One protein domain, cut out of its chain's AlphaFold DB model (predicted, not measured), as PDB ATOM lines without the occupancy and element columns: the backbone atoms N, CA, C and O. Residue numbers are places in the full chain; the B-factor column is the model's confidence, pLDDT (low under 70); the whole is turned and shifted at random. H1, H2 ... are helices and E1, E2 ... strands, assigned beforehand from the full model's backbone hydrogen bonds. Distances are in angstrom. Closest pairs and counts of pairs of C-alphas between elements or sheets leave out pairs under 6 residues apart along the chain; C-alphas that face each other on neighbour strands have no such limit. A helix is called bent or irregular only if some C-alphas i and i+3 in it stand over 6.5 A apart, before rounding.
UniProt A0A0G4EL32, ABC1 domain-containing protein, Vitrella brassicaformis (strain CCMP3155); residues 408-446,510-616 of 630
ATOM      1  N   ARG A 408      -6.570  23.207   2.085       90.38
ATOM      2  CA  ARG A 408      -5.337  22.659   2.662       90.38
ATOM      3  C   ARG A 408      -5.464  21.163   2.939       90.38
ATOM      4  O   ARG A 408      -4.620  20.398   2.492       90.38
ATOM      5  N   HIS A 409      -6.533  20.721   3.604       90.25
ATOM      6  CA  HIS A 409      -6.746  19.296   3.879       90.25
ATOM      7  C   HIS A 409      -6.819  18.451   2.606       90.25
ATOM      8  O   HIS A 409      -6.235  17.370   2.567       90.25
ATOM      9  N   GLN A 410      -7.495  18.928   1.557       92.25
ATOM     10  CA  GLN A 410      -7.532  18.200   0.287       92.25
ATOM     11  C   GLN A 410      -6.153  18.134  -0.381       92.25
ATOM     12  O   GLN A 410      -5.779  17.075  -0.882       92.25
ATOM     13  N   LEU A 411      -5.361  19.213  -0.324       92.44
ATOM     14  CA  LEU A 411      -3.967  19.187  -0.777       92.44
ATOM     15  C   LEU A 411      -3.150  18.158   0.013       92.44
ATOM     16  O   LEU A 411      -2.464  17.343  -0.594       92.44
ATOM     17  N   CYS A 412      -3.257  18.129   1.343       92.69
ATOM     18  CA  CYS A 412      -2.543  17.148   2.159       92.69
ATOM     19  C   CYS A 412      -2.949  15.702   1.823       92.69
ATOM     20  O   CYS A 412      -2.087  14.829   1.731       92.69
ATOM     21  N   ARG A 413      -4.246  15.439   1.596       93.56
ATOM     22  CA  ARG A 413      -4.727  14.123   1.135       93.56
ATOM     23  C   ARG A 413      -4.108  13.756  -0.211       93.56
ATOM     24  O   ARG A 413      -3.599  12.646  -0.351       93.56
ATOM     25  N   LEU A 414      -4.117  14.688  -1.164       93.62
ATOM     26  CA  LEU A 414      -3.561  14.473  -2.495       93.62
ATOM     27  C   LEU A 414      -2.056  14.186  -2.437       93.62
ATOM     28  O   LEU A 414      -1.621  13.153  -2.938       93.62
ATOM     29  N   TYR A 415      -1.270  15.048  -1.786       92.31
ATOM     30  CA  TYR A 415       0.179  14.869  -1.650       92.31
ATOM     31  C   TYR A 415       0.530  13.559  -0.937       92.31
ATOM     32  O   TYR A 415       1.428  12.846  -1.381       92.31
ATOM     33  N   GLY A 416      -0.218  13.183   0.106       89.81
ATOM     34  CA  GLY A 416      -0.040  11.896   0.778       89.81
ATOM     35  C   GLY A 416      -0.335  10.692  -0.125       89.81
ATOM     36  O   GLY A 416       0.404   9.708  -0.095       89.81
ATOM     37  N   ALA A 417      -1.389  10.750  -0.944       90.75
ATOM     38  CA  ALA A 417      -1.725   9.678  -1.884       90.75
ATOM     39  C   ALA A 417      -0.693   9.563  -3.021       90.75
ATOM     40  O   ALA A 417      -0.226   8.461  -3.324       90.75
ATOM     41  N   LEU A 418      -0.272  10.696  -3.593       89.19
ATOM     42  CA  LEU A 418       0.774  10.753  -4.617       89.19
ATOM     43  C   LEU A 418       2.110  10.207  -4.086       89.19
ATOM     44  O   LEU A 418       2.763   9.421  -4.775       89.19
ATOM     45  N   ALA A 419       2.490  10.544  -2.848       88.06
ATOM     46  CA  ALA A 419       3.729  10.070  -2.228       88.06
ATOM     47  C   ALA A 419       3.717   8.553  -1.997       88.06
ATOM     48  O   ALA A 419       4.668   7.859  -2.367       88.06
ATOM     49  N   LYS A 420       2.606   8.005  -1.482       87.12
ATOM     50  CA  LYS A 420       2.417   6.548  -1.350       87.12
ATOM     51  C   LYS A 420       2.558   5.833  -2.691       87.12
ATOM     52  O   LYS A 420       3.184   4.774  -2.763       87.12
ATOM     53  N   PHE A 421       1.993   6.407  -3.750       85.81
ATOM     54  CA  PHE A 421       2.091   5.849  -5.094       85.81
ATOM     55  C   PHE A 421       3.531   5.893  -5.632       85.81
ATOM     56  O   PHE A 421       4.049   4.874  -6.092       85.81
ATOM     57  N   SER A 422       4.209   7.038  -5.503       81.81
ATOM     58  CA  SER A 422       5.627   7.215  -5.862       81.81
ATOM     59  C   SER A 422       6.534   6.216  -5.124       81.81
ATOM     60  O   SER A 422       7.384   5.550  -5.723       81.81
ATOM     61  N   ALA A 423       6.317   6.022  -3.820       80.00
ATOM     62  CA  ALA A 423       7.016   5.010  -3.029       80.00
ATOM     63  C   ALA A 423       6.750   3.580  -3.535       80.00
ATOM     64  O   ALA A 423       7.689   2.795  -3.690       80.00
ATOM     65  N   GLY A 424       5.494   3.254  -3.853       78.00
ATOM     66  CA  GLY A 424       5.110   1.961  -4.418       78.00
ATOM     67  C   GLY A 424       5.804   1.650  -5.746       78.00
ATOM     68  O   GLY A 424       6.295   0.536  -5.935       78.00
ATOM     69  N   LEU A 425       5.917   2.642  -6.632       76.19
ATOM     70  CA  LEU A 425       6.637   2.529  -7.902       76.19
ATOM     71  C   LEU A 425       8.123   2.224  -7.721       76.19
ATOM     72  O   LEU A 425       8.644   1.307  -8.362       76.19
ATOM     73  N   ARG A 426       8.790   2.948  -6.814       78.25
ATOM     74  CA  ARG A 426      10.208   2.722  -6.494       78.25
ATOM     75  C   ARG A 426      10.447   1.315  -5.964       78.25
ATOM     76  O   ARG A 426      11.335   0.624  -6.450       78.25
ATOM     77  N   LEU A 427       9.609   0.855  -5.033       74.00
ATOM     78  CA  LEU A 427       9.679  -0.506  -4.489       74.00
ATOM     79  C   LEU A 427       9.395  -1.591  -5.538       74.00
ATOM     80  O   LEU A 427       9.838  -2.730  -5.385       74.00
ATOM     81  N   ALA A 428       8.637  -1.264  -6.583       69.81
ATOM     82  CA  ALA A 428       8.345  -2.168  -7.688       69.81
ATOM     83  C   ALA A 428       9.417  -2.151  -8.794       69.81
ATOM     84  O   ALA A 428       9.362  -3.001  -9.681       69.81
ATOM     85  N   GLY A 429      10.367  -1.206  -8.767       73.25
ATOM     86  CA  GLY A 429      11.353  -1.019  -9.837       73.25
ATOM     87  C   GLY A 429      10.728  -0.612 -11.176       73.25
ATOM     88  O   GLY A 429      11.313  -0.853 -12.230       73.25
ATOM     89  N   VAL A 430       9.521  -0.037 -11.155       69.00
ATOM     90  CA  VAL A 430       8.776   0.351 -12.358       69.00
ATOM     91  C   VAL A 430       8.993   1.833 -12.619       69.00
ATOM     92  O   VAL A 430       8.802   2.662 -11.727       69.00
ATOM     93  N   ARG A 431       9.359   2.195 -13.853       68.12
ATOM     94  CA  ARG A 431       9.428   3.608 -14.237       68.12
ATOM     95  C   ARG A 431       8.013   4.162 -14.358       68.12
ATOM     96  O   ARG A 431       7.152   3.544 -14.981       68.12
ATOM     97  N   PHE A 432       7.795   5.361 -13.822       68.38
ATOM     98  CA  PHE A 432       6.491   6.029 -13.828       68.38
ATOM     99  C   PHE A 432       5.856   6.090 -15.230       68.38
ATOM    100  O   PHE A 432       4.682   5.764 -15.385       68.38
ATOM    101  N   ARG A 433       6.649   6.415 -16.264       64.81
ATOM    102  CA  ARG A 433       6.185   6.497 -17.663       64.81
ATOM    103  C   ARG A 433       5.605   5.176 -18.181       64.81
ATOM    104  O   ARG A 433       4.555   5.185 -18.810       64.81
ATOM    105  N   ASP A 434       6.244   4.052 -17.858       65.56
ATOM    106  CA  ASP A 434       5.807   2.729 -18.321       65.56
ATOM    107  C   ASP A 434       4.457   2.333 -17.680       65.56
ATOM    108  O   ASP A 434       3.599   1.710 -18.316       65.56
ATOM    109  N   LEU A 435       4.237   2.725 -16.419       66.19
ATOM    110  CA  LEU A 435       2.964   2.500 -15.733       66.19
ATOM    111  C   LEU A 435       1.866   3.435 -16.246       66.19
ATOM    112  O   LEU A 435       0.742   2.981 -16.451       66.19
ATOM    113  N   LEU A 436       2.184   4.710 -16.476       63.84
ATOM    114  CA  LEU A 436       1.226   5.696 -16.965       63.84
ATOM    115  C   LEU A 436       0.676   5.295 -18.341       63.84
ATOM    116  O   LEU A 436      -0.538   5.236 -18.517       63.84
ATOM    117  N   ASP A 437       1.543   4.876 -19.266       62.19
ATOM    118  CA  ASP A 437       1.120   4.330 -20.562       62.19
ATOM    119  C   ASP A 437       0.212   3.098 -20.407       62.19
ATOM    120  O   ASP A 437      -0.748   2.921 -21.160       62.19
ATOM    121  N   THR A 438       0.479   2.251 -19.409       63.06
ATOM    122  CA  THR A 438      -0.327   1.054 -19.125       63.06
ATOM    123  C   THR A 438      -1.717   1.413 -18.590       63.06
ATOM    124  O   THR A 438      -2.713   0.883 -19.085       63.06
ATOM    125  N   VAL A 439      -1.800   2.315 -17.607       63.19
ATOM    126  CA  VAL A 439      -3.065   2.799 -17.020       63.19
ATOM    127  C   VAL A 439      -3.940   3.443 -18.100       63.19
ATOM    128  O   VAL A 439      -5.139   3.174 -18.172       63.19
ATOM    129  N   MET A 440      -3.325   4.219 -18.994       57.12
ATOM    130  CA  MET A 440      -4.028   4.963 -20.038       57.12
ATOM    131  C   MET A 440      -4.484   4.088 -21.212       57.12
ATOM    132  O   MET A 440      -5.602   4.255 -21.691       57.12
ATOM    133  N   ARG A 441      -3.677   3.112 -21.659       57.41
ATOM    134  CA  ARG A 441      -4.073   2.184 -22.743       57.41
ATOM    135  C   ARG A 441      -5.200   1.234 -22.349       57.41
ATOM    136  O   ARG A 441      -5.911   0.747 -23.222       57.41
ATOM    137  N   THR A 442      -5.315   0.918 -21.063       54.28
ATOM    138  CA  THR A 442      -6.263  -0.092 -20.572       54.28
ATOM    139  C   THR A 442      -7.569   0.507 -20.050       54.28
ATOM    140  O   THR A 442      -8.557  -0.213 -19.972       54.28
ATOM    141  N   GLY A 443      -7.617   1.822 -19.786       50.03
ATOM    142  CA  GLY A 443      -8.840   2.512 -19.358       50.03
ATOM    143  C   GLY A 443      -9.338   2.084 -17.972       50.03
ATOM    144  O   GLY A 443     -10.535   2.158 -17.726       50.03
ATOM    145  N   ILE A 444      -8.406   1.670 -17.105       46.97
ATOM    146  CA  ILE A 444      -8.487   0.813 -15.900       46.97
ATOM    147  C   ILE A 444      -7.748  -0.489 -16.216       46.97
ATOM    148  O   ILE A 444      -8.041  -1.169 -17.197       46.97
ATOM    149  N   ILE A 445      -6.769  -0.840 -15.376       45.44
ATOM    150  CA  ILE A 445      -5.987  -2.075 -15.495       45.44
ATOM    151  C   ILE A 445      -6.915  -3.270 -15.209       45.44
ATOM    152  O   ILE A 445      -6.902  -3.852 -14.133       45.44
ATOM    153  N   ALA A 446      -7.751  -3.659 -16.166       29.67
ATOM    154  CA  ALA A 446      -8.624  -4.817 -16.042       29.67
ATOM    155  C   ALA A 446      -8.073  -5.978 -16.873       29.67
ATOM    156  O   ALA A 446      -8.238  -6.070 -18.083       29.67
ATOM    157  N   LEU A 510       3.517  -9.669  -6.392       37.97
ATOM    158  CA  LEU A 510       3.351  -8.770  -7.538       37.97
ATOM    159  C   LEU A 510       1.873  -8.503  -7.872       37.97
ATOM    160  O   LEU A 510       1.521  -7.355  -8.119       37.97
ATOM    161  N   ARG A 511       0.984  -9.511  -7.828       42.44
ATOM    162  CA  ARG A 511      -0.471  -9.312  -8.025       42.44
ATOM    163  C   ARG A 511      -1.109  -8.474  -6.918       42.44
ATOM    164  O   ARG A 511      -1.900  -7.593  -7.226       42.44
ATOM    165  N   GLY A 512      -0.761  -8.731  -5.656       53.03
ATOM    166  CA  GLY A 512      -1.249  -7.959  -4.510       53.03
ATOM    167  C   GLY A 512      -0.755  -6.512  -4.534       53.03
ATOM    168  O   GLY A 512      -1.534  -5.594  -4.298       53.03
ATOM    169  N   ARG A 513       0.512  -6.289  -4.913       56.06
ATOM    170  CA  ARG A 513       1.072  -4.943  -5.121       56.06
ATOM    171  C   ARG A 513       0.426  -4.215  -6.298       56.06
ATOM    172  O   ARG A 513       0.202  -3.014  -6.201       56.06
ATOM    173  N   ARG A 514       0.079  -4.927  -7.376       56.34
ATOM    174  CA  ARG A 514      -0.638  -4.347  -8.520       56.34
ATOM    175  C   ARG A 514      -2.036  -3.863  -8.126       56.34
ATOM    176  O   ARG A 514      -2.348  -2.712  -8.385       56.34
ATOM    177  N   GLY A 515      -2.800  -4.682  -7.397       60.00
ATOM    178  CA  GLY A 515      -4.119  -4.290  -6.880       60.00
ATOM    179  C   GLY A 515      -4.068  -3.131  -5.873       60.00
ATOM    180  O   GLY A 515      -4.956  -2.286  -5.856       60.00
ATOM    181  N   ALA A 516      -3.004  -3.037  -5.069       66.88
ATOM    182  CA  ALA A 516      -2.795  -1.898  -4.170       66.88
ATOM    183  C   ALA A 516      -2.478  -0.591  -4.925       66.88
ATOM    184  O   ALA A 516      -2.948   0.473  -4.530       66.88
ATOM    185  N   MET A 517      -1.704  -0.663  -6.015       68.25
ATOM    186  CA  MET A 517      -1.447   0.495  -6.882       68.25
ATOM    187  C   MET A 517      -2.694   0.913  -7.665       68.25
ATOM    188  O   MET A 517      -2.937   2.104  -7.807       68.25
ATOM    189  N   GLU A 518      -3.501  -0.046  -8.124       69.44
ATOM    190  CA  GLU A 518      -4.797   0.216  -8.765       69.44
ATOM    191  C   GLU A 518      -5.738   0.978  -7.820       69.44
ATOM    192  O   GLU A 518      -6.280   2.010  -8.207       69.44
ATOM    193  N   GLY A 519      -5.833   0.565  -6.550       78.44
ATOM    194  CA  GLY A 519      -6.630   1.284  -5.550       78.44
ATOM    195  C   GLY A 519      -6.173   2.730  -5.310       78.44
ATOM    196  O   GLY A 519      -7.008   3.608  -5.116       78.44
ATOM    197  N   LEU A 520      -4.864   3.002  -5.375       83.88
ATOM    198  CA  LEU A 520      -4.333   4.365  -5.239       83.88
ATOM    199  C   LEU A 520      -4.636   5.246  -6.457       83.88
ATOM    200  O   LEU A 520      -4.835   6.446  -6.285       83.88
ATOM    201  N   VAL A 521      -4.691   4.685  -7.671       84.19
ATOM    202  CA  VAL A 521      -5.095   5.440  -8.874       84.19
ATOM    203  C   VAL A 521      -6.523   5.960  -8.710       84.19
ATOM    204  O   VAL A 521      -6.768   7.152  -8.904       84.19
ATOM    205  N   ASP A 522      -7.443   5.089  -8.290       85.69
ATOM    206  CA  ASP A 522      -8.842   5.457  -8.058       85.69
ATOM    207  C   ASP A 522      -8.997   6.414  -6.866       85.69
ATOM    208  O   ASP A 522      -9.795   7.354  -6.922       85.69
ATOM    209  N   GLU A 523      -8.203   6.234  -5.804       90.44
ATOM    210  CA  GLU A 523      -8.160   7.158  -4.664       90.44
ATOM    211  C   GLU A 523      -7.728   8.565  -5.105       90.44
ATOM    212  O   GLU A 523      -8.415   9.541  -4.803       90.44
ATOM    213  N   ILE A 524      -6.634   8.682  -5.866       91.19
ATOM    214  CA  ILE A 524      -6.130   9.966  -6.380       91.19
ATOM    215  C   ILE A 524      -7.168  10.623  -7.297       91.19
ATOM    216  O   ILE A 524      -7.438  11.818  -7.161       91.19
ATOM    217  N   ALA A 525      -7.785   9.858  -8.200       89.75
ATOM    218  CA  ALA A 525      -8.840  10.370  -9.069       89.75
ATOM    219  C   ALA A 525     -10.049  10.879  -8.265       89.75
ATOM    220  O   ALA A 525     -10.571  11.957  -8.552       89.75
ATOM    221  N   THR A 526     -10.453  10.150  -7.222       92.81
ATOM    222  CA  THR A 526     -11.541  10.557  -6.321       92.81
ATOM    223  C   THR A 526     -11.197  11.853  -5.592       92.81
ATOM    224  O   THR A 526     -12.009  12.773  -5.574       92.81
ATOM    225  N   ILE A 527      -9.972  11.980  -5.069       93.94
ATOM    226  CA  ILE A 527      -9.504  13.214  -4.420       93.94
ATOM    227  C   ILE A 527      -9.551  14.396  -5.401       93.94
ATOM    228  O   ILE A 527     -10.047  15.461  -5.046       93.94
ATOM    229  N   MET A 528      -9.108  14.216  -6.650       92.06
ATOM    230  CA  MET A 528      -9.192  15.261  -7.682       92.06
ATOM    231  C   MET A 528     -10.645  15.696  -7.944       92.06
ATOM    232  O   MET A 528     -10.924  16.892  -8.082       92.06
ATOM    233  N   VAL A 529     -11.593  14.753  -7.969       92.31
ATOM    234  CA  VAL A 529     -13.027  15.062  -8.095       92.31
ATOM    235  C   VAL A 529     -13.552  15.797  -6.856       92.31
ATOM    236  O   VAL A 529     -14.269  16.789  -7.017       92.31
ATOM    237  N   ASP A 530     -13.174  15.381  -5.648       92.88
ATOM    238  CA  ASP A 530     -13.550  16.038  -4.386       92.88
ATOM    239  C   ASP A 530     -13.012  17.474  -4.304       92.88
ATOM    240  O   ASP A 530     -13.691  18.375  -3.817       92.88
ATOM    241  N   MET A 531     -11.809  17.707  -4.835       92.56
ATOM    242  CA  MET A 531     -11.215  19.037  -4.991       92.56
ATOM    243  C   MET A 531     -11.972  19.900  -6.009       92.56
ATOM    244  O   MET A 531     -11.824  21.118  -6.006       92.56
ATOM    245  N   GLY A 532     -12.794  19.300  -6.876       88.56
ATOM    246  CA  GLY A 532     -13.604  19.992  -7.881       88.56
ATOM    247  C   GLY A 532     -13.005  20.006  -9.293       88.56
ATOM    248  O   GLY A 532     -13.509  20.729 -10.153       88.56
ATOM    249  N   PHE A 533     -11.932  19.250  -9.554       84.56
ATOM    250  CA  PHE A 533     -11.423  19.083 -10.917       84.56
ATOM    251  C   PHE A 533     -12.425  18.273 -11.738       84.56
ATOM    252  O   PHE A 533     -13.002  17.296 -11.250       84.56
ATOM    253  N   ARG A 534     -12.667  18.689 -12.983       81.62
ATOM    254  CA  ARG A 534     -13.566  17.982 -13.905       81.62
ATOM    255  C   ARG A 534     -12.926  17.855 -15.276       81.62
ATOM    256  O   ARG A 534     -12.384  18.832 -15.797       81.62
ATOM    257  N   THR A 535     -13.057  16.686 -15.880       79.50
ATOM    258  CA  THR A 535     -12.827  16.444 -17.310       79.50
ATOM    259  C   THR A 535     -14.160  16.089 -17.977       79.50
ATOM    260  O   THR A 535     -15.197  16.058 -17.314       79.50
ATOM    261  N   ARG A 536     -14.185  15.870 -19.296       80.56
ATOM    262  CA  ARG A 536     -15.421  15.554 -20.029       80.56
ATOM    263  C   ARG A 536     -16.067  14.263 -19.528       80.56
ATOM    264  O   ARG A 536     -17.293  14.205 -19.469       80.56
ATOM    265  N   SER A 537     -15.274  13.248 -19.201       81.06
ATOM    266  CA  SER A 537     -15.770  11.950 -18.726       81.06
ATOM    267  C   SER A 537     -15.277  11.557 -17.329       81.06
ATOM    268  O   SER A 537     -15.685  10.506 -16.842       81.06
ATOM    269  N   ASN A 538     -14.467  12.391 -16.662       84.50
ATOM    270  CA  ASN A 538     -13.852  12.116 -15.353       84.50
ATOM    271  C   ASN A 538     -13.162  10.745 -15.302       84.50
ATOM    272  O   ASN A 538     -13.277  10.023 -14.311       84.50
ATOM    273  N   GLN A 539     -12.464  10.360 -16.377       82.31
ATOM    274  CA  GLN A 539     -11.776   9.071 -16.408       82.31
ATOM    275  C   GLN A 539     -10.689   9.008 -15.320       82.31
ATOM    276  O   GLN A 539      -9.820   9.887 -15.294       82.31
ATOM    277  N   PRO A 540     -10.669   7.964 -14.461       83.50
ATOM    278  CA  PRO A 540      -9.717   7.874 -13.354       83.50
ATOM    279  C   PRO A 540      -8.255   7.979 -13.788       83.50
ATOM    280  O   PRO A 540      -7.495   8.738 -13.196       83.50
ATOM    281  N   GLY A 541      -7.871   7.305 -14.879       77.56
ATOM    282  CA  GLY A 541      -6.509   7.372 -15.418       77.56
ATOM    283  C   GLY A 541      -6.089   8.782 -15.851       77.56
ATOM    284  O   GLY A 541      -4.963   9.198 -15.582       77.56
ATOM    285  N   VAL A 542      -7.008   9.549 -16.452       76.94
ATOM    286  CA  VAL A 542      -6.749  10.936 -16.877       76.94
ATOM    287  C   VAL A 542      -6.591  11.838 -15.659       76.94
ATOM    288  O   VAL A 542      -5.632  12.600 -15.591       76.94
ATOM    289  N   LEU A 543      -7.501  11.746 -14.684       82.69
ATOM    290  CA  LEU A 543      -7.438  12.542 -13.453       82.69
ATOM    291  C   LEU A 543      -6.194  12.215 -12.619       82.69
ATOM    292  O   LEU A 543      -5.572  13.117 -12.061       82.69
ATOM    293  N   PHE A 544      -5.796  10.946 -12.587       85.19
ATOM    294  CA  PHE A 544      -4.551  10.488 -11.984       85.19
ATOM    295  C   PHE A 544      -3.320  11.094 -12.677       85.19
ATOM    296  O   PHE A 544      -2.467  11.691 -12.018       85.19
ATOM    297  N   GLY A 545      -3.240  10.999 -14.010       76.62
ATOM    298  CA  GLY A 545      -2.145  11.603 -14.775       76.62
ATOM    299  C   GLY A 545      -2.106  13.126 -14.618       76.62
ATOM    300  O   GLY A 545      -1.034  13.716 -14.483       76.62
ATOM    301  N   LEU A 546      -3.283  13.754 -14.558       76.38
ATOM    302  CA  LEU A 546      -3.445  15.180 -14.319       76.38
ATOM    303  C   LEU A 546      -2.911  15.590 -12.944       76.38
ATOM    304  O   LEU A 546      -2.202  16.589 -12.857       76.38
ATOM    305  N   ALA A 547      -3.211  14.827 -11.891       84.25
ATOM    306  CA  ALA A 547      -2.715  15.100 -10.544       84.25
ATOM    307  C   ALA A 547      -1.182  15.155 -10.511       84.25
ATOM    308  O   ALA A 547      -0.601  16.112 -10.011       84.25
ATOM    309  N   PHE A 548      -0.526  14.170 -11.117       79.06
ATOM    310  CA  PHE A 548       0.929  14.111 -11.197       79.06
ATOM    311  C   PHE A 548       1.535  15.252 -12.026       79.06
ATOM    312  O   PHE A 548       2.497  15.879 -11.591       79.06
ATOM    313  N   ALA A 549       0.947  15.579 -13.180       72.88
ATOM    314  CA  ALA A 549       1.418  16.681 -14.023       72.88
ATOM    315  C   ALA A 549       1.280  18.060 -13.348       72.88
ATOM    316  O   ALA A 549       2.070  18.971 -13.598       72.88
ATOM    317  N   LEU A 550       0.254  18.221 -12.515       74.88
ATOM    318  CA  LEU A 550      -0.080  19.482 -11.863       74.88
ATOM    319  C   LEU A 550       0.618  19.681 -10.511       74.88
ATOM    320  O   LEU A 550       0.984  20.811 -10.185       74.88
ATOM    321  N   PHE A 551       0.786  18.612  -9.731       82.62
ATOM    322  CA  PHE A 551       1.208  18.688  -8.329       82.62
ATOM    323  C   PHE A 551       2.595  18.101  -8.047       82.62
ATOM    324  O   PHE A 551       3.090  18.306  -6.937       82.62
ATOM    325  N   ASP A 552       3.254  17.458  -9.020       82.69
ATOM    326  CA  ASP A 552       4.648  17.025  -8.886       82.69
ATOM    327  C   ASP A 552       5.590  17.708  -9.884       82.69
ATOM    328  O   ASP A 552       5.315  17.808 -11.077       82.69
ATOM    329  N   THR A 553       6.749  18.141  -9.396       75.31
ATOM    330  CA  THR A 553       7.778  18.847 -10.173       75.31
ATOM    331  C   THR A 553       8.640  17.909 -11.012       75.31
ATOM    332  O   THR A 553       9.130  18.326 -12.059       75.31
ATOM    333  N   SER A 554       8.780  16.640 -10.607       68.50
ATOM    334  CA  SER A 554       9.593  15.639 -11.324       68.50
ATOM    335  C   SER A 554       9.098  15.388 -12.756       68.50
ATOM    336  O   SER A 554       9.856  15.039 -13.659       68.50
ATOM    337  N   LEU A 555       7.805  15.621 -12.986       60.88
ATOM    338  CA  LEU A 555       7.156  15.422 -14.275       60.88
ATOM    339  C   LEU A 555       7.014  16.715 -15.069       60.88
ATOM    340  O   LEU A 555       6.696  16.655 -16.248       60.88
ATOM    341  N   GLN A 556       7.278  17.883 -14.487       53.91
ATOM    342  CA  GLN A 556       7.154  19.151 -15.212       53.91
ATOM    343  C   GLN A 556       8.302  19.382 -16.202       53.91
ATOM    344  O   GLN A 556       8.132  20.095 -17.188       53.91
ATOM    345  N   THR A 557       9.444  18.722 -15.997       47.28
ATOM    346  CA  THR A 557      10.647  18.841 -16.838       47.28
ATOM    347  C   THR A 557      10.646  17.881 -18.031       47.28
ATOM    348  O   THR A 557      11.209  18.188 -19.078       47.28
ATOM    349  N   THR A 558       9.960  16.741 -17.914       45.22
ATOM    350  CA  THR A 558       9.781  15.739 -18.985       45.22
ATOM    351  C   THR A 558       8.351  15.681 -19.539       45.22
ATOM    352  O   THR A 558       8.085  14.944 -20.492       45.22
ATOM    353  N   GLY A 559       7.417  16.442 -18.956       42.22
ATOM    354  CA  GLY A 559       5.967  16.275 -19.124       42.22
ATOM    355  C   GLY A 559       5.247  17.367 -19.901       42.22
ATOM    356  O   GLY A 559       4.015  17.383 -19.899       42.22
ATOM    357  N   ARG A 560       5.970  18.207 -20.656       41.47
ATOM    358  CA  ARG A 560       5.341  18.909 -21.786       41.47
ATOM    359  C   ARG A 560       4.755  17.901 -22.791       41.47
ATOM    360  O   ARG A 560       3.748  18.209 -23.419       41.47
ATOM    361  N   SER A 561       5.316  16.681 -22.867       47.62
ATOM    362  CA  SER A 561       4.722  15.570 -23.628       47.62
ATOM    363  C   SER A 561       3.447  15.071 -22.942       47.62
ATOM    364  O   SER A 561       2.375  15.192 -23.509       47.62
ATOM    365  N   LEU A 562       3.529  14.657 -21.677       48.03
ATOM    366  CA  LEU A 562       2.469  13.915 -20.993       48.03
ATOM    367  C   LEU A 562       1.163  14.715 -20.843       48.03
ATOM    368  O   LEU A 562       0.113  14.285 -21.305       48.03
ATOM    369  N   PHE A 563       1.197  15.921 -20.266       50.12
ATOM    370  CA  PHE A 563      -0.034  16.696 -20.050       50.12
ATOM    371  C   PHE A 563      -0.787  16.993 -21.366       50.12
ATOM    372  O   PHE A 563      -2.009  16.848 -21.431       50.12
ATOM    373  N   LEU A 564      -0.068  17.375 -22.429       48.88
ATOM    374  CA  LEU A 564      -0.647  17.668 -23.749       48.88
ATOM    375  C   LEU A 564      -1.040  16.387 -24.513       48.88
ATOM    376  O   LEU A 564      -2.057  16.371 -25.214       48.88
ATOM    377  N   GLU A 565      -0.286  15.301 -24.333       53.78
ATOM    378  CA  GLU A 565      -0.603  13.951 -24.817       53.78
ATOM    379  C   GLU A 565      -1.852  13.360 -24.144       53.78
ATOM    380  O   GLU A 565      -2.433  12.421 -24.673       53.78
ATOM    381  N   TYR A 566      -2.313  13.887 -23.009       54.97
ATOM    382  CA  TYR A 566      -3.477  13.327 -22.308       54.97
ATOM    383  C   TYR A 566      -4.693  14.250 -22.305       54.97
ATOM    384  O   TYR A 566      -5.825  13.772 -22.384       54.97
ATOM    385  N   ALA A 567      -4.491  15.570 -22.317       51.84
ATOM    386  CA  ALA A 567      -5.582  16.546 -22.343       51.84
ATOM    387  C   ALA A 567      -6.459  16.464 -23.609       51.84
ATOM    388  O   ALA A 567      -7.576  16.980 -23.610       51.84
ATOM    389  N   HIS A 568      -5.981  15.837 -24.690       62.06
ATOM    390  CA  HIS A 568      -6.790  15.605 -25.888       62.06
ATOM    391  C   HIS A 568      -7.692  14.362 -25.792       62.06
ATOM    392  O   HIS A 568      -8.702  14.309 -26.493       62.06
ATOM    393  N   LEU A 569      -7.354  13.389 -24.932       64.81
ATOM    394  CA  LEU A 569      -8.133  12.159 -24.734       64.81
ATOM    395  C   LEU A 569      -9.425  12.442 -23.959       64.81
ATOM    396  O   LEU A 569     -10.509  12.041 -24.376       64.81
ATOM    397  N   ASP A 570      -9.308  13.189 -22.861       67.38
ATOM    398  CA  ASP A 570     -10.432  13.622 -22.033       67.38
ATOM    399  C   ASP A 570     -10.198  15.073 -21.568       67.38
ATOM    400  O   ASP A 570      -9.502  15.318 -20.578       67.38
ATOM    401  N   PRO A 571     -10.720  16.065 -22.316       66.94
ATOM    402  CA  PRO A 571     -10.440  17.471 -22.051       66.94
ATOM    403  C   PRO A 571     -10.907  17.932 -20.672       66.94
ATOM    404  O   PRO A 571     -12.037  17.665 -20.260       66.94
ATOM    405  N   ILE A 572     -10.051  18.698 -19.991       66.19
ATOM    406  CA  ILE A 572     -10.380  19.352 -18.720       66.19
ATOM    407  C   ILE A 572     -11.505  20.363 -18.951       66.19
ATOM    408  O   ILE A 572     -11.379  21.260 -19.783       66.19
ATOM    409  N   GLN A 573     -12.584  20.235 -18.186       69.88
ATOM    410  CA  GLN A 573     -13.717  21.158 -18.184       69.88
ATOM    411  C   GLN A 573     -13.618  22.192 -17.063       69.88
ATOM    412  O   GLN A 573     -14.095  23.313 -17.223       69.88
ATOM    413  N   GLN A 574     -13.010  21.829 -15.931       70.94
ATOM    414  CA  GLN A 574     -12.963  22.694 -14.758       70.94
ATOM    415  C   GLN A 574     -11.686  22.483 -13.947       70.94
ATOM    416  O   GLN A 574     -11.331  21.356 -13.602       70.94
ATOM    417  N   ILE A 575     -11.049  23.600 -13.594       69.31
ATOM    418  CA  ILE A 575     -10.048  23.690 -12.530       69.31
ATOM    419  C   ILE A 575     -10.660  24.579 -11.441       69.31
ATOM    420  O   ILE A 575     -11.089  25.697 -11.753       69.31
ATOM    421  N   PRO A 576     -10.750  24.116 -10.188       75.38
ATOM    422  CA  PRO A 576     -11.326  24.916  -9.120       75.38
ATOM    423  C   PRO A 576     -10.420  26.099  -8.776       75.38
ATOM    424  O   PRO A 576      -9.196  25.972  -8.701       75.38
ATOM    425  N   ARG A 577     -11.046  27.261  -8.563       72.25
ATOM    426  CA  ARG A 577     -10.363  28.543  -8.334       72.25
ATOM    427  C   ARG A 577      -9.365  28.469  -7.179       72.25
ATOM    428  O   ARG A 577      -8.251  28.958  -7.325       72.25
ATOM    429  N   ASP A 578      -9.746  27.800  -6.096       79.19
ATOM    430  CA  ASP A 578      -8.962  27.729  -4.859       79.19
ATOM    431  C   ASP A 578      -7.632  26.970  -5.020       79.19
ATOM    432  O   ASP A 578      -6.739  27.094  -4.187       79.19
ATOM    433  N   TYR A 579      -7.464  26.219  -6.116       77.19
ATOM    434  CA  TYR A 579      -6.239  25.475  -6.412       77.19
ATOM    435  C   TYR A 579      -5.375  26.137  -7.488       77.19
ATOM    436  O   TYR A 579      -4.231  25.734  -7.668       77.19
ATOM    437  N   VAL A 580      -5.857  27.179  -8.175       69.50
ATOM    438  CA  VAL A 580      -5.072  27.893  -9.202       69.50
ATOM    439  C   VAL A 580      -3.773  28.445  -8.615       69.50
ATOM    440  O   VAL A 580      -2.721  28.375  -9.253       69.50
ATOM    441  N   PHE A 581      -3.840  28.964  -7.390       67.50
ATOM    442  CA  PHE A 581      -2.689  29.537  -6.711       67.50
ATOM    443  C   PHE A 581      -1.677  28.459  -6.252       67.50
ATOM    444  O   PHE A 581      -0.524  28.552  -6.681       67.50
ATOM    445  N   PRO A 582      -2.080  27.372  -5.553       70.81
ATOM    446  CA  PRO A 582      -1.258  26.171  -5.336       70.81
ATOM    447  C   PRO A 582      -0.526  25.651  -6.582       70.81
ATOM    448  O   PRO A 582       0.688  25.450  -6.566       70.81
ATOM    449  N   LEU A 583      -1.249  25.502  -7.695       72.12
ATOM    450  CA  LEU A 583      -0.702  25.002  -8.961       72.12
ATOM    451  C   LEU A 583       0.398  25.895  -9.540       72.12
ATOM    452  O   LEU A 583       1.346  25.405 -10.167       72.12
ATOM    453  N   ARG A 584       0.285  27.213  -9.337       68.88
ATOM    454  CA  ARG A 584       1.289  28.175  -9.790       68.88
ATOM    455  C   ARG A 584       2.632  27.897  -9.122       68.88
ATOM    456  O   ARG A 584       3.614  27.784  -9.842       68.88
ATOM    457  N   VAL A 585       2.696  27.725  -7.802       68.62
ATOM    458  CA  VAL A 585       3.985  27.522  -7.107       68.62
ATOM    459  C   VAL A 585       4.629  26.211  -7.473       68.62
ATOM    460  O   VAL A 585       5.815  26.224  -7.768       68.62
ATOM    461  N   THR A 586       3.876  25.112  -7.531       69.94
ATOM    462  CA  THR A 586       4.437  23.841  -8.003       69.94
ATOM    463  C   THR A 586       5.071  24.024  -9.380       69.94
ATOM    464  O   THR A 586       6.213  23.628  -9.580       69.94
ATOM    465  N   SER A 587       4.383  24.726 -10.291       66.81
ATOM    466  CA  SER A 587       4.926  25.059 -11.616       66.81
ATOM    467  C   SER A 587       6.202  25.914 -11.558       66.81
ATOM    468  O   SER A 587       7.152  25.668 -12.297       66.81
ATOM    469  N   LEU A 588       6.233  26.939 -10.699       68.56
ATOM    470  CA  LEU A 588       7.380  27.845 -10.563       68.56
ATOM    471  C   LEU A 588       8.582  27.170  -9.882       68.56
ATOM    472  O   LEU A 588       9.725  27.403 -10.282       68.56
ATOM    473  N   LEU A 589       8.341  26.310  -8.891       73.00
ATOM    474  CA  LEU A 589       9.359  25.469  -8.259       73.00
ATOM    475  C   LEU A 589       9.947  24.485  -9.269       73.00
ATOM    476  O   LEU A 589      11.168  24.398  -9.370       73.00
ATOM    477  N   GLY A 590       9.109  23.816 -10.070       70.75
ATOM    478  CA  GLY A 590       9.571  22.918 -11.128       70.75
ATOM    479  C   GLY A 590      10.476  23.626 -12.134       70.75
ATOM    480  O   GLY A 590      11.568  23.146 -12.434       70.75
ATOM    481  N   GLY A 591      10.082  24.822 -12.585       66.88
ATOM    482  CA  GLY A 591      10.920  25.652 -13.452       66.88
ATOM    483  C   GLY A 591      12.233  26.098 -12.797       66.88
ATOM    484  O   GLY A 591      13.275  26.107 -13.453       66.88
ATOM    485  N   THR A 592      12.206  26.418 -11.501       72.00
ATOM    486  CA  THR A 592      13.401  26.799 -10.728       72.00
ATOM    487  C   THR A 592      14.375  25.629 -10.597       72.00
ATOM    488  O   THR A 592      15.562  25.793 -10.872       72.00
ATOM    489  N   PHE A 593      13.886  24.435 -10.252       75.19
ATOM    490  CA  PHE A 593      14.713  23.231 -10.159       75.19
ATOM    491  C   PHE A 593      15.306  22.841 -11.515       75.19
ATOM    492  O   PHE A 593      16.504  22.575 -11.599       75.19
ATOM    493  N   TYR A 594      14.511  22.919 -12.588       70.56
ATOM    494  CA  TYR A 594      14.980  22.654 -13.948       70.56
ATOM    495  C   TYR A 594      16.146  23.553 -14.356       70.56
ATOM    496  O   TYR A 594      17.156  23.055 -14.851       70.56
ATOM    497  N   ARG A 595      16.038  24.872 -14.133       68.62
ATOM    498  CA  ARG A 595      17.111  25.816 -14.494       68.62
ATOM    499  C   ARG A 595      18.423  25.512 -13.778       68.62
ATOM    500  O   ARG A 595      19.483  25.730 -14.352       68.62
ATOM    501  N   GLN A 596      18.342  25.004 -12.553       70.56
ATOM    502  CA  GLN A 596      19.505  24.632 -11.748       70.56
ATOM    503  C   GLN A 596      19.987  23.197 -12.033       70.56
ATOM    504  O   GLN A 596      20.890  22.704 -11.365       70.56
ATOM    505  N   GLY A 597      19.390  22.500 -13.009       69.44
ATOM    506  CA  GLY A 597      19.751  21.124 -13.362       69.44
ATOM    507  C   GLY A 597      19.415  20.104 -12.271       69.44
ATOM    508  O   GLY A 597      20.030  19.040 -12.205       69.44
ATOM    509  N   VAL A 598      18.465  20.427 -11.392       69.44
ATOM    510  CA  VAL A 598      18.075  19.593 -10.257       69.44
ATOM    511  C   VAL A 598      16.752  18.897 -10.568       69.44
ATOM    512  O   VAL A 598      15.729  19.546 -10.753       69.44
ATOM    513  N   ASP A 599      16.762  17.564 -10.581       70.06
ATOM    514  CA  ASP A 599      15.538  16.764 -10.639       70.06
ATOM    515  C   ASP A 599      15.078  16.406  -9.220       70.06
ATOM    516  O   ASP A 599      15.784  15.744  -8.444       70.06
ATOM    517  N   VAL A 600      13.912  16.928  -8.857       74.94
ATOM    518  CA  VAL A 600      13.324  16.853  -7.524       74.94
ATOM    519  C   VAL A 600      11.824  16.634  -7.672       74.94
ATOM    520  O   VAL A 600      11.157  17.382  -8.381       74.94
ATOM    521  N   SER A 601      11.293  15.646  -6.949       82.19
ATOM    522  CA  SER A 601       9.858  15.486  -6.707       82.19
ATOM    523  C   SER A 601       9.464  16.238  -5.435       82.19
ATOM    524  O   SER A 601       9.959  15.925  -4.348       82.19
ATOM    525  N   VAL A 602       8.581  17.232  -5.554       85.44
ATOM    526  CA  VAL A 602       7.968  17.877  -4.381       85.44
ATOM    527  C   VAL A 602       6.990  16.943  -3.682       85.44
ATOM    528  O   VAL A 602       6.837  17.041  -2.472       85.44
ATOM    529  N   VAL A 603       6.379  15.997  -4.405       86.00
ATOM    530  CA  VAL A 603       5.499  14.986  -3.803       86.00
ATOM    531  C   VAL A 603       6.246  14.170  -2.755       86.00
ATOM    532  O   VAL A 603       5.766  14.014  -1.635       86.00
ATOM    533  N   ASP A 604       7.446  13.705  -3.097       82.38
ATOM    534  CA  ASP A 604       8.284  12.952  -2.167       82.38
ATOM    535  C   ASP A 604       8.773  13.817  -0.999       82.38
ATOM    536  O   ASP A 604       8.830  13.367   0.143       82.38
ATOM    537  N   GLN A 605       9.130  15.074  -1.268       83.69
ATOM    538  CA  GLN A 605       9.652  15.970  -0.232       83.69
ATOM    539  C   GLN A 605       8.586  16.418   0.757       83.69
ATOM    540  O   GLN A 605       8.880  16.615   1.935       83.69
ATOM    541  N   TRP A 606       7.359  16.607   0.284       89.81
ATOM    542  CA  TRP A 606       6.277  17.173   1.074       89.81
ATOM    543  C   TRP A 606       5.407  16.111   1.743       89.81
ATOM    544  O   TRP A 606       4.494  16.479   2.475       89.81
ATOM    545  N   GLU A 607       5.696  14.814   1.578       88.25
ATOM    546  CA  GLU A 607       4.977  13.727   2.259       88.25
ATOM    547  C   GLU A 607       4.897  13.957   3.779       88.25
ATOM    548  O   GLU A 607       3.830  13.834   4.388       88.25
ATOM    549  N   GLY A 608       6.022  14.340   4.394       85.25
ATOM    550  CA  GLY A 608       6.095  14.622   5.828       85.25
ATOM    551  C   GLY A 608       5.169  15.765   6.247       85.25
ATOM    552  O   GLY A 608       4.381  15.599   7.180       85.25
ATOM    553  N   SER A 609       5.215  16.885   5.523       88.44
ATOM    554  CA  SER A 609       4.356  18.051   5.767       88.44
ATOM    555  C   SER A 609       2.886  17.770   5.458       88.44
ATOM    556  O   SER A 609       2.012  18.239   6.177       88.44
ATOM    557  N   ALA A 610       2.585  16.951   4.447       88.94
ATOM    558  CA  ALA A 610       1.228  16.507   4.145       88.94
ATOM    559  C   ALA A 610       0.641  15.691   5.305       88.94
ATOM    560  O   ALA A 610      -0.488  15.931   5.733       88.94
ATOM    561  N   ARG A 611       1.419  14.751   5.858       86.44
ATOM    562  CA  ARG A 611       0.999  13.936   7.004       86.44
ATOM    563  C   ARG A 611       0.797  14.778   8.261       86.44
ATOM    564  O   ARG A 611      -0.204  14.601   8.950       86.44
ATOM    565  N   GLU A 612       1.728  15.682   8.544       85.75
ATOM    566  CA  GLU A 612       1.638  16.612   9.671       85.75
ATOM    567  C   GLU A 612       0.412  17.530   9.531       85.75
ATOM    568  O   GLU A 612      -0.377  17.663  10.464       85.75
ATOM    569  N   GLY A 613       0.186  18.079   8.335       84.19
ATOM    570  CA  GLY A 613      -0.969  18.913   8.013       84.19
ATOM    571  C   GLY A 613      -2.317  18.218   8.211       84.19
ATOM    572  O   GLY A 613      -3.251  18.844   8.703       84.19
ATOM    573  N   LEU A 614      -2.422  16.914   7.912       83.12
ATOM    574  CA  LEU A 614      -3.627  16.118   8.214       83.12
ATOM    575  C   LEU A 614      -3.833  15.885   9.715       83.12
ATOM    576  O   LEU A 614      -4.972  15.741  10.159       83.12
ATOM    577  N   GLY A 615      -2.747  15.808  10.489       72.25
ATOM    578  CA  GLY A 615      -2.794  15.631  11.940       72.25
ATOM    579  C   GLY A 615      -3.198  16.901  12.694       72.25
ATOM    580  O   GLY A 615      -3.729  16.817  13.803       72.25
ATOM    581  N   ARG A 616      -2.990  18.078  12.095       69.25
ATOM    582  CA  ARG A 616      -3.350  19.374  12.679       69.25
ATOM    583  C   ARG A 616      -4.826  19.695  12.445       69.25
ATOM    584  O   ARG A 616      -5.199  20.335  11.465       69.25
TER     585      ARG A 616
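What this domain is: This is residues 408 to 446 and 510 to 616 of the 630 residues of the protein "ABC1 domain-containing protein" of Vitrella brassicaformis (strain CCMP3155) (UniProt A0A0G4EL32). Two long helices, H1 and H3, run side by side in opposite directions, and the shorter H4 packs on H3 near the middle of a rounded body, with H2, H5 and H6 set round it. H7 crosses H1 on the side away from H3, and the short strand E1 lies far out, beside residues 534 to 535. The printed part has 146 residues, with named elements in the order H1, H2, H3, H4, H5, E1, H6, H7, and its class is mostly helix. It is compact, with a radius of gyration of the C-alphas of 14.5 A and spans of 37 by 35 by 34 A.

Where its parts are: Find C-alpha 408 at (-5.337, 22.659, 2.662); from there H1, residues 408 to 428, runs 30.2 A. H3, residues 510 to 530, is as long at 30.2 A and begins with C-alpha 510 at (3.351, -8.770, -7.538). Look next for H4 at residues 540 to 551, 16.2 A, H2 at residues 432 to 442, 15.7 A, and H5 at residues 560 to 567. E1 is residues 572 to 574. H6, residues 577 to 595, runs 28.3 A and is irregular, but only just, with C-alphas 578 and 581 6.8 A apart. H7, residues 602 to 615, is irregular, with C-alphas 605 and 608 7.2 A apart; it runs 19.7 A to C-alpha 615 at (-2.794, 15.631, 11.940).

How they stand to each other: Begin at H1, which touches H3 at a shallow tilt of 20 degrees, opposite ways; their closest C-alphas, of Ala 417 and Ile 524, are 6.3 A apart. H1 also touches H7 at a steep tilt of 50 degrees, closest at Cys 412 and Ala 610, 4.3 A between C-alphas. The hub is H4, touching four helices. Residues 521 to 528 of H3 touch it, closest at the C-alphas of Ala 525 and Pro 540, 5.0 A. H2 touches H4 at the C-alphas of Met 440 and Gly 541, 5.8 A. H4 and H5 form a helical hairpin, closest at the C-alphas of Ala 549 and Phe 563, 6.2 A. H6 touches H4 at the C-alphas of Phe 551 and Thr 586, 6.1 A. E1 pairs with no named strand, but residues 534 to 535 pair with it, antiparallel. In H1, H2, H3 and H4 every O i to N i+4 pair is within hydrogen-bond range; the counts are 3 of 4 in H5, 12 of 15 in H6 and 8 of 10 in H7.

The domain as a whole: The C-alphas farthest apart, of Ala 446 and Gln 596, are 41.0 A apart. Residues 447 to 509 are not printed, and C-alphas 446 and 510 are 15.2 A apart across this cut. Of the links that are printed whole, none is long. The mean pLDDT of the printed part is 73.2, and 60 residues are under 70, among them 430 to 446, 510 to 518 and 554 to 573.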